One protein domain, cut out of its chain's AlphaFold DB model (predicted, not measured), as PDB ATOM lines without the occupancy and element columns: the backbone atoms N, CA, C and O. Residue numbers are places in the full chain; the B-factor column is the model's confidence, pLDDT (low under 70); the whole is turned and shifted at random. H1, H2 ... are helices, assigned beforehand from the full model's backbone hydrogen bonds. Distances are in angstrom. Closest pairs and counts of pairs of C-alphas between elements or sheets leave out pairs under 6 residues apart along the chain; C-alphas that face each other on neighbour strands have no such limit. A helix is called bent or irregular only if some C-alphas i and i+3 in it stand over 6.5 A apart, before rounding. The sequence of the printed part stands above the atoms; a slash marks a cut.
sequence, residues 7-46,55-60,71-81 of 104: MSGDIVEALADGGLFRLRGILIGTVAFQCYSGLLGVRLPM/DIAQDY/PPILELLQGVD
ATOM      1  N   MET A   7     182.831 237.465 160.108       80.06
ATOM      2  CA  MET A   7     183.162 238.028 158.801       80.06
ATOM      3  C   MET A   7     183.171 239.561 158.814       80.06
ATOM      4  O   MET A   7     184.095 240.174 158.287       80.06
ATOM      5  N   SER A   8     182.190 240.202 159.454       77.62
ATOM      6  CA  SER A   8     182.178 241.659 159.635       77.62
ATOM      7  C   SER A   8     183.400 242.163 160.413       77.62
ATOM      8  O   SER A   8     183.930 243.229 160.099       77.62
ATOM      9  N   GLY A   9     183.858 241.406 161.414       81.38
ATOM     10  CA  GLY A   9     185.093 241.696 162.149       81.38
ATOM     11  C   GLY A   9     186.333 241.577 161.264       81.38
ATOM     12  O   GLY A   9     187.106 242.530 161.179       81.38
ATOM     13  N   ASP A  10     186.457 240.458 160.549       83.56
ATOM     14  CA  ASP A  10     187.585 240.156 159.663       83.56
ATOM     15  C   ASP A  10     187.718 241.201 158.536       83.56
ATOM     16  O   ASP A  10     188.818 241.631 158.189       83.56
ATOM     17  N   ILE A  11     186.590 241.688 157.997       83.50
ATOM     18  CA  ILE A  11     186.563 242.770 156.999       83.50
ATOM     19  C   ILE A  11     187.100 244.080 157.586       83.50
ATOM     20  O   ILE A  11     187.900 244.763 156.945       83.50
ATOM     21  N   VAL A  12     186.653 244.462 158.787       83.94
ATOM     22  CA  VAL A  12     187.101 245.707 159.431       83.94
ATOM     23  C   VAL A  12     188.590 245.642 159.757       83.94
ATOM     24  O   VAL A  12     189.287 246.638 159.557       83.94
ATOM     25  N   GLU A  13     189.083 244.489 160.209       86.00
ATOM     26  CA  GLU A  13     190.506 244.251 160.462       86.00
ATOM     27  C   GLU A  13     191.331 244.369 159.173       86.00
ATOM     28  O   GLU A  13     192.247 245.189 159.111       86.00
ATOM     29  N   ALA A  14     190.938 243.678 158.099       84.62
ATOM     30  CA  ALA A  14     191.633 243.753 156.813       84.62
ATOM     31  C   ALA A  14     191.670 245.181 156.234       84.62
ATOM     32  O   ALA A  14     192.672 245.610 155.655       84.62
ATOM     33  N   LEU A  15     190.592 245.954 156.410       84.19
ATOM     34  CA  LEU A  15     190.544 247.362 156.011       84.19
ATOM     35  C   LEU A  15     191.429 248.251 156.898       84.19
ATOM     36  O   LEU A  15     192.074 249.175 156.391       84.19
ATOM     37  N   ALA A  16     191.478 247.987 158.206       83.69
ATOM     38  CA  ALA A  16     192.352 248.695 159.134       83.69
ATOM     39  C   ALA A  16     193.830 248.489 158.769       83.69
ATOM     40  O   ALA A  16     194.567 249.473 158.636       83.69
ATOM     41  N   ASP A  17     194.219 247.237 158.522       84.38
ATOM     42  CA  ASP A  17     195.571 246.834 158.128       84.38
ATOM     43  C   ASP A  17     195.964 247.424 156.770       84.38
ATOM     44  O   ASP A  17     197.053 247.993 156.614       84.38
ATOM     45  N   GLY A  18     195.025 247.410 155.817       80.00
ATOM     46  CA  GLY A  18     195.158 248.079 154.522       80.00
ATOM     47  C   GLY A  18     195.375 249.593 154.627       80.00
ATOM     48  O   GLY A  18     195.846 250.216 153.679       80.00
ATOM     49  N   GLY A  19     195.102 250.192 155.789       79.81
ATOM     50  CA  GLY A  19     195.365 251.599 156.070       79.81
ATOM     51  C   GLY A  19     194.148 252.503 155.959       79.81
ATOM     52  O   GLY A  19     194.323 253.720 155.943       79.81
ATOM     53  N   LEU A  20     192.924 251.961 155.942       82.44
ATOM     54  CA  LEU A  20     191.693 252.747 155.792       82.44
ATOM     55  C   LEU A  20     191.626 253.896 156.806       82.44
ATOM     56  O   LEU A  20     191.368 255.040 156.436       82.44
ATOM     57  N   PHE A  21     191.941 253.615 158.070       79.00
ATOM     58  CA  PHE A  21     191.946 254.626 159.127       79.00
ATOM     59  C   PHE A  21     193.157 255.570 159.057       79.00
ATOM     60  O   PHE A  21     193.029 256.748 159.397       79.00
ATOM     61  N   ARG A  22     194.319 255.107 158.561       77.81
ATOM     62  CA  ARG A  22     195.501 255.969 158.339       77.81
ATOM     63  C   ARG A  22     195.232 257.011 157.256       77.81
ATOM     64  O   ARG A  22     195.641 258.160 157.393       77.81
ATOM     65  N   LEU A  23     194.463 256.629 156.236       77.31
ATOM     66  CA  LEU A  23     194.000 257.512 155.165       77.31
ATOM     67  C   LEU A  23     192.743 258.310 155.535       77.31
ATOM     68  O   LEU A  23     192.076 258.856 154.659       77.31
ATOM     69  N   ARG A  24     192.435 258.424 156.836       76.81
ATOM     70  CA  ARG A  24     191.321 259.223 157.377       76.81
ATOM     71  C   ARG A  24     189.932 258.711 156.966       76.81
ATOM     72  O   ARG A  24     188.961 259.461 157.046       76.81
ATOM     73  N   GLY A  25     189.820 257.446 156.554       76.94
ATOM     74  CA  GLY A  25     188.539 256.763 156.404       76.94
ATOM     75  C   GLY A  25     187.873 256.555 157.763       76.94
ATOM     76  O   GLY A  25     188.550 256.310 158.763       76.94
ATOM     77  N   ILE A  26     186.546 256.673 157.812       75.50
ATOM     78  CA  ILE A  26     185.765 256.530 159.045       75.50
ATOM     79  C   ILE A  26     184.754 255.399 158.854       75.50
ATOM     80  O   ILE A  26     183.981 255.400 157.894       75.50
ATOM     81  N   LEU A  27     184.753 254.443 159.786       77.81
ATOM     82  CA  LEU A  27     183.733 253.399 159.866       77.81
ATOM     83  C   LEU A  27     182.490 253.977 160.551       77.81
ATOM     84  O   LEU A  27     182.577 254.477 161.675       77.81
ATOM     85  N   ILE A  28     181.341 253.915 159.881       76.62
ATOM     86  CA  ILE A  28     180.061 254.427 160.380       76.62
ATOM     87  C   ILE A  28     179.033 253.286 160.362       76.62
ATOM     88  O   ILE A  28     179.236 252.235 159.755       76.62
ATOM     89  N   GLY A  29     177.931 253.469 161.080       68.00
ATOM     90  CA  GLY A  29     176.797 252.555 161.054       68.00
ATOM     91  C   GLY A  29     176.883 251.456 162.106       68.00
ATOM     92  O   GLY A  29     177.554 251.575 163.134       68.00
ATOM     93  N   THR A  30     176.135 250.387 161.865       68.31
ATOM     94  CA  THR A  30     175.844 249.351 162.860       68.31
ATOM     95  C   THR A  30     177.098 248.620 163.340       68.31
ATOM     96  O   THR A  30     177.242 248.387 164.540       68.31
ATOM     97  N   VAL A  31     178.042 248.329 162.440       72.50
ATOM     98  CA  VAL A  31     179.317 247.676 162.787       72.50
ATOM     99  C   VAL A  31     180.174 248.583 163.678       72.50
ATOM    100  O   VAL A  31     180.689 248.128 164.698       72.50
ATOM    101  N   ALA A  32     180.233 249.890 163.387       76.69
ATOM    102  CA  ALA A  32     180.925 250.861 164.240       76.69
ATOM    103  C   ALA A  32     180.314 250.925 165.650       76.69
ATOM    104  O   ALA A  32     181.028 250.961 166.651       76.69
ATOM    105  N   PHE A  33     178.980 250.901 165.747       73.19
ATOM    106  CA  PHE A  33     178.287 250.893 167.036       73.19
ATOM    107  C   PHE A  33     178.562 249.608 167.826       73.19
ATOM    108  O   PHE A  33     178.761 249.642 169.042       73.19
ATOM    109  N   GLN A  34     178.632 248.469 167.140       73.31
ATOM    110  CA  GLN A  34     178.939 247.185 167.754       73.31
ATOM    111  C   GLN A  34     180.365 247.117 168.332       73.31
ATOM    112  O   GLN A  34     180.556 246.423 169.336       73.31
ATOM    113  N   CYS A  35     181.335 247.886 167.819       74.56
ATOM    114  CA  CYS A  35     182.677 247.987 168.411       74.56
ATOM    115  C   CYS A  35     182.659 248.488 169.869       74.56
ATOM    116  O   CYS A  35     183.480 248.045 170.676       74.56
ATOM    117  N   TYR A  36     181.691 249.332 170.255       73.12
ATOM    118  CA  TYR A  36     181.560 249.783 171.648       73.12
ATOM    119  C   TYR A  36     181.313 248.630 172.619       73.12
ATOM    120  O   TYR A  36     181.746 248.706 173.764       73.12
ATOM    121  N   SER A  37     180.665 247.549 172.175       73.44
ATOM    122  CA  SER A  37     180.454 246.371 173.024       73.44
ATOM    123  C   SER A  37     181.777 245.706 173.427       73.44
ATOM    124  O   SER A  37     181.941 245.304 174.579       73.44
ATOM    125  N   GLY A  38     182.745 245.657 172.504       73.00
ATOM    126  CA  GLY A  38     184.095 245.157 172.758       73.00
ATOM    127  C   GLY A  38     184.901 246.097 173.653       73.00
ATOM    128  O   GLY A  38     185.505 245.645 174.621       73.00
ATOM    129  N   LEU A  39     184.846 247.407 173.386       77.38
ATOM    130  CA  LEU A  39     185.565 248.423 174.170       77.38
ATOM    131  C   LEU A  39     185.065 248.542 175.616       77.38
ATOM    132  O   LEU A  39     185.858 248.737 176.532       77.38
ATOM    133  N   LEU A  40     183.753 248.441 175.826       79.88
ATOM    134  CA  LEU A  40     183.127 248.605 177.140       79.88
ATOM    135  C   LEU A  40     183.009 247.284 177.918       79.88
ATOM    136  O   LEU A  40     182.605 247.303 179.078       79.88
ATOM    137  N   GLY A  41     183.316 246.138 177.300       77.19
ATOM    138  CA  GLY A  41     183.151 244.816 177.918       77.19
ATOM    139  C   GLY A  41     181.693 244.448 178.225       77.19
ATOM    140  O   GLY A  41     181.436 243.553 179.029       77.19
ATOM    141  N   VAL A  42     180.726 245.132 177.604       71.69
ATOM    142  CA  VAL A  42     179.285 244.939 177.828       71.69
ATOM    143  C   VAL A  42     178.588 244.493 176.550       71.69
ATOM    144  O   VAL A  42     178.990 244.832 175.441       71.69
ATOM    145  N   ARG A  43     177.491 243.746 176.681       66.19
ATOM    146  CA  ARG A  43     176.654 243.350 175.539       66.19
ATOM    147  C   ARG A  43     175.566 244.401 175.307       66.19
ATOM    148  O   ARG A  43     174.774 244.666 176.206       66.19
ATOM    149  N   LEU A  44     175.523 244.988 174.109       63.69
ATOM    150  CA  LEU A  44     174.562 246.043 173.763       63.69
ATOM    151  C   LEU A  44     173.159 245.455 173.452       63.69
ATOM    152  O   LEU A  44     173.071 244.433 172.762       63.69
ATOM    153  N   PRO A  45     172.055 246.057 173.949       55.72
ATOM    154  CA  PRO A  45     170.692 245.591 173.681       55.72
ATOM    155  C   PRO A  45     170.196 245.895 172.250       55.72
ATOM    156  O   PRO A  45     170.563 246.893 171.640       55.72
ATOM    157  N   MET A  46     169.312 245.025 171.739       54.72
ATOM    158  CA  MET A  46     168.888 244.852 170.330       54.72
ATOM    159  C   MET A  46     168.269 246.049 169.569       54.72
ATOM    160  O   MET A  46     168.035 245.919 168.372       54.72
ATOM    161  N   ASP A  55     178.115 251.132 156.064       54.97
ATOM    162  CA  ASP A  55     178.385 252.347 155.296       54.97
ATOM    163  C   ASP A  55     179.773 252.911 155.639       54.97
ATOM    164  O   ASP A  55     180.030 253.371 156.755       54.97
ATOM    165  N   ILE A  56     180.681 252.910 154.660       51.00
ATOM    166  CA  ILE A  56     181.987 253.572 154.765       51.00
ATOM    167  C   ILE A  56     181.879 254.942 154.095       51.00
ATOM    168  O   ILE A  56     181.665 255.037 152.884       51.00
ATOM    169  N   ALA A  57     182.048 256.013 154.872       47.06
ATOM    170  CA  ALA A  57     182.117 257.373 154.350       47.06
ATOM    171  C   ALA A  57     183.585 257.803 154.221       47.06
ATOM    172  O   ALA A  57     184.328 257.830 155.202       47.06
ATOM    173  N   GLN A  58     183.996 258.156 153.004       41.78
ATOM    174  CA  GLN A  58     185.313 258.719 152.716       41.78
ATOM    175  C   GLN A  58     185.123 260.143 152.185       41.78
ATOM    176  O   GLN A  58     184.427 260.347 151.190       41.78
ATOM    177  N   ASP A  59     185.711 261.129 152.862       39.09
ATOM    178  CA  ASP A  59     185.721 262.517 152.398       39.09
ATOM    179  C   ASP A  59     186.782 262.677 151.296       39.09
ATOM    180  O   ASP A  59     187.982 262.546 151.532       39.09
ATOM    181  N   TYR A  60     186.329 262.922 150.065       44.19
ATOM    182  CA  TYR A  60     187.177 263.084 148.880       44.19
ATOM    183  C   TYR A  60     187.697 264.522 148.692       44.19
ATOM    184  O   TYR A  60     188.384 264.790 147.705       44.19
ATOM    185  N   PRO A  71     195.700 249.683 149.094       67.56
ATOM    186  CA  PRO A  71     195.690 248.603 148.121       67.56
ATOM    187  C   PRO A  71     194.280 248.472 147.529       67.56
ATOM    188  O   PRO A  71     193.307 248.886 148.172       67.56
ATOM    189  N   PRO A  72     194.126 247.910 146.319       79.19
ATOM    190  CA  PRO A  72     192.810 247.709 145.733       79.19
ATOM    191  C   PRO A  72     191.867 247.049 146.748       79.19
ATOM    192  O   PRO A  72     192.108 245.933 147.192       79.19
ATOM    193  N   ILE A  73     190.790 247.744 147.135       75.75
ATOM    194  CA  ILE A  73     189.881 247.290 148.208       75.75
ATOM    195  C   ILE A  73     189.349 245.882 147.917       75.75
ATOM    196  O   ILE A  73     189.173 245.083 148.828       75.75
ATOM    197  N   LEU A  74     189.142 245.555 146.640       79.31
ATOM    198  CA  LEU A  74     188.734 244.219 146.225       79.31
ATOM    199  C   LEU A  74     189.759 243.140 146.614       79.31
ATOM    200  O   LEU A  74     189.343 242.071 147.035       79.31
ATOM    201  N   GLU A  75     191.061 243.412 146.513       80.56
ATOM    202  CA  GLU A  75     192.116 242.470 146.913       80.56
ATOM    203  C   GLU A  75     192.133 242.270 148.432       80.56
ATOM    204  O   GLU A  75     192.250 241.140 148.899       80.56
ATOM    205  N   LEU A  76     191.933 243.346 149.204       80.62
ATOM    206  CA  LEU A  76     191.808 243.265 150.664       80.62
ATOM    207  C   LEU A  76     190.598 242.419 151.078       80.62
ATOM    208  O   LEU A  76     190.722 241.524 151.909       80.62
ATOM    209  N   LEU A  77     189.439 242.661 150.459       81.62
ATOM    210  CA  LEU A  77     188.220 241.898 150.728       81.62
ATOM    211  C   LEU A  77     188.350 240.436 150.283       81.62
ATOM    212  O   LEU A  77     187.924 239.541 151.005       81.62
ATOM    213  N   GLN A  78     188.990 240.172 149.142       85.62
ATOM    214  CA  GLN A  78     189.258 238.809 148.672       85.62
ATOM    215  C   GLN A  78     190.243 238.043 149.561       85.62
ATOM    216  O   GLN A  78     190.182 236.815 149.603       85.62
ATOM    217  N   GLY A  79     191.115 238.748 150.287       81.81
ATOM    218  CA  GLY A  79     191.950 238.166 151.338       81.81
ATOM    219  C   GLY A  79     191.143 237.630 152.525       81.81
ATOM    220  O   GLY A  79     191.571 236.665 153.152       81.81
ATOM    221  N   VAL A  80     189.967 238.212 152.793       82.50
ATOM    222  CA  VAL A  80     189.021 237.740 153.817       82.50
ATOM    223  C   VAL A  80     188.109 236.646 153.256       82.50
ATOM    224  O   VAL A  80     187.962 235.591 153.867       82.50
ATOM    225  N   ASP A  81     187.521 236.862 152.074       79.69
ATOM    226  CA  ASP A  81     186.685 235.873 151.388       79.69
ATOM    227  C   ASP A  81     186.836 235.972 149.858       79.69
ATOM    228  O   ASP A  81     186.475 236.962 149.220       79.69
TER     229      ASP A  81
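What this domain is: This is residues 7 to 46, 55 to 60 and 71 to 81 of the 104 residues of an uncharacterized protein of Rhizobium etli (UniProt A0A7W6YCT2). Two helices, H1 and H3, are packed one on the other at a steep angle, and a third, H2, is set off from this pair, coming near H1 by its first residues. A long loop, residues 19 to 29, swings away from the end of H1 and folds back to the start of H2; its residues 26 to 27 pair with residues 56 to 57 of a short separate piece, residues 55 to 60. The printed part has 57 residues with three named helices, in the order H1, H2, H3, and no named strand; the class is all helix, with 31 of the 57 residues in the helices. It is only just loose, close to compact, with a radius of gyration of the C-alphas of 12.5 A and spans of 35 by 27 by 17 A.

Where its parts are: H1 is residues 7 to 18, the longest helix by residues, 16.2 A from first to last C-alpha; C-alpha 7 stands at (183.162, 238.028, 158.801). H2 is residues 30 to 40, 16.0 A long between its end C-alphas, beginning with C-alpha 30 at (175.844, 249.351, 162.860). H3 is residues 73 to 80, 11.1 A from first to last C-alpha, and ends with C-alpha 80 at (189.021, 237.740, 153.817). No helix is bent or irregular.

How they stand to each other: H1 and H3 touch, with 12 pairs of C-alphas within 8 A; the closest are those of Ala 14 and Leu 76, 6.2 A apart. They run opposite ways at a steep tilt of 53 degrees, and their centres are 9.3 A apart. H1 and H2 are close but not clearly touching: their closest C-alphas, those of Ser 8 and Val 31, are 7.4 A apart, and their lines are about perpendicular at 86 degrees. H2 and H3 are apart. Residues 26 to 27 pair with residues 56 to 57, antiparallel. Along the backbone, every O i to N i+4 pair of H1 is within hydrogen-bond range, against 4 of 7 in H2 and 3 of 4 in H3.

The domain as a whole: The two C-alphas farthest apart, those of Pro 45 and Pro 71, are 35.9 A apart, while those of Met 7 and Asp 81, the first and last printed, are 8.5 A apart. Residues 47 to 54 are not printed, and C-alphas 46 and 55 are 19.3 A apart across that cut. Residues 61 to 70 are not printed either, with 16.8 A between C-alphas 60 and 71. The link from H1 to H2, 11 residues, is long; the link from H2 to H3 runs across the cuts. The mean pLDDT of the printed part is 73.6, and the model's confidence is under 70 at residues 29 to 30, 43 to 46, 55 to 60 and 71.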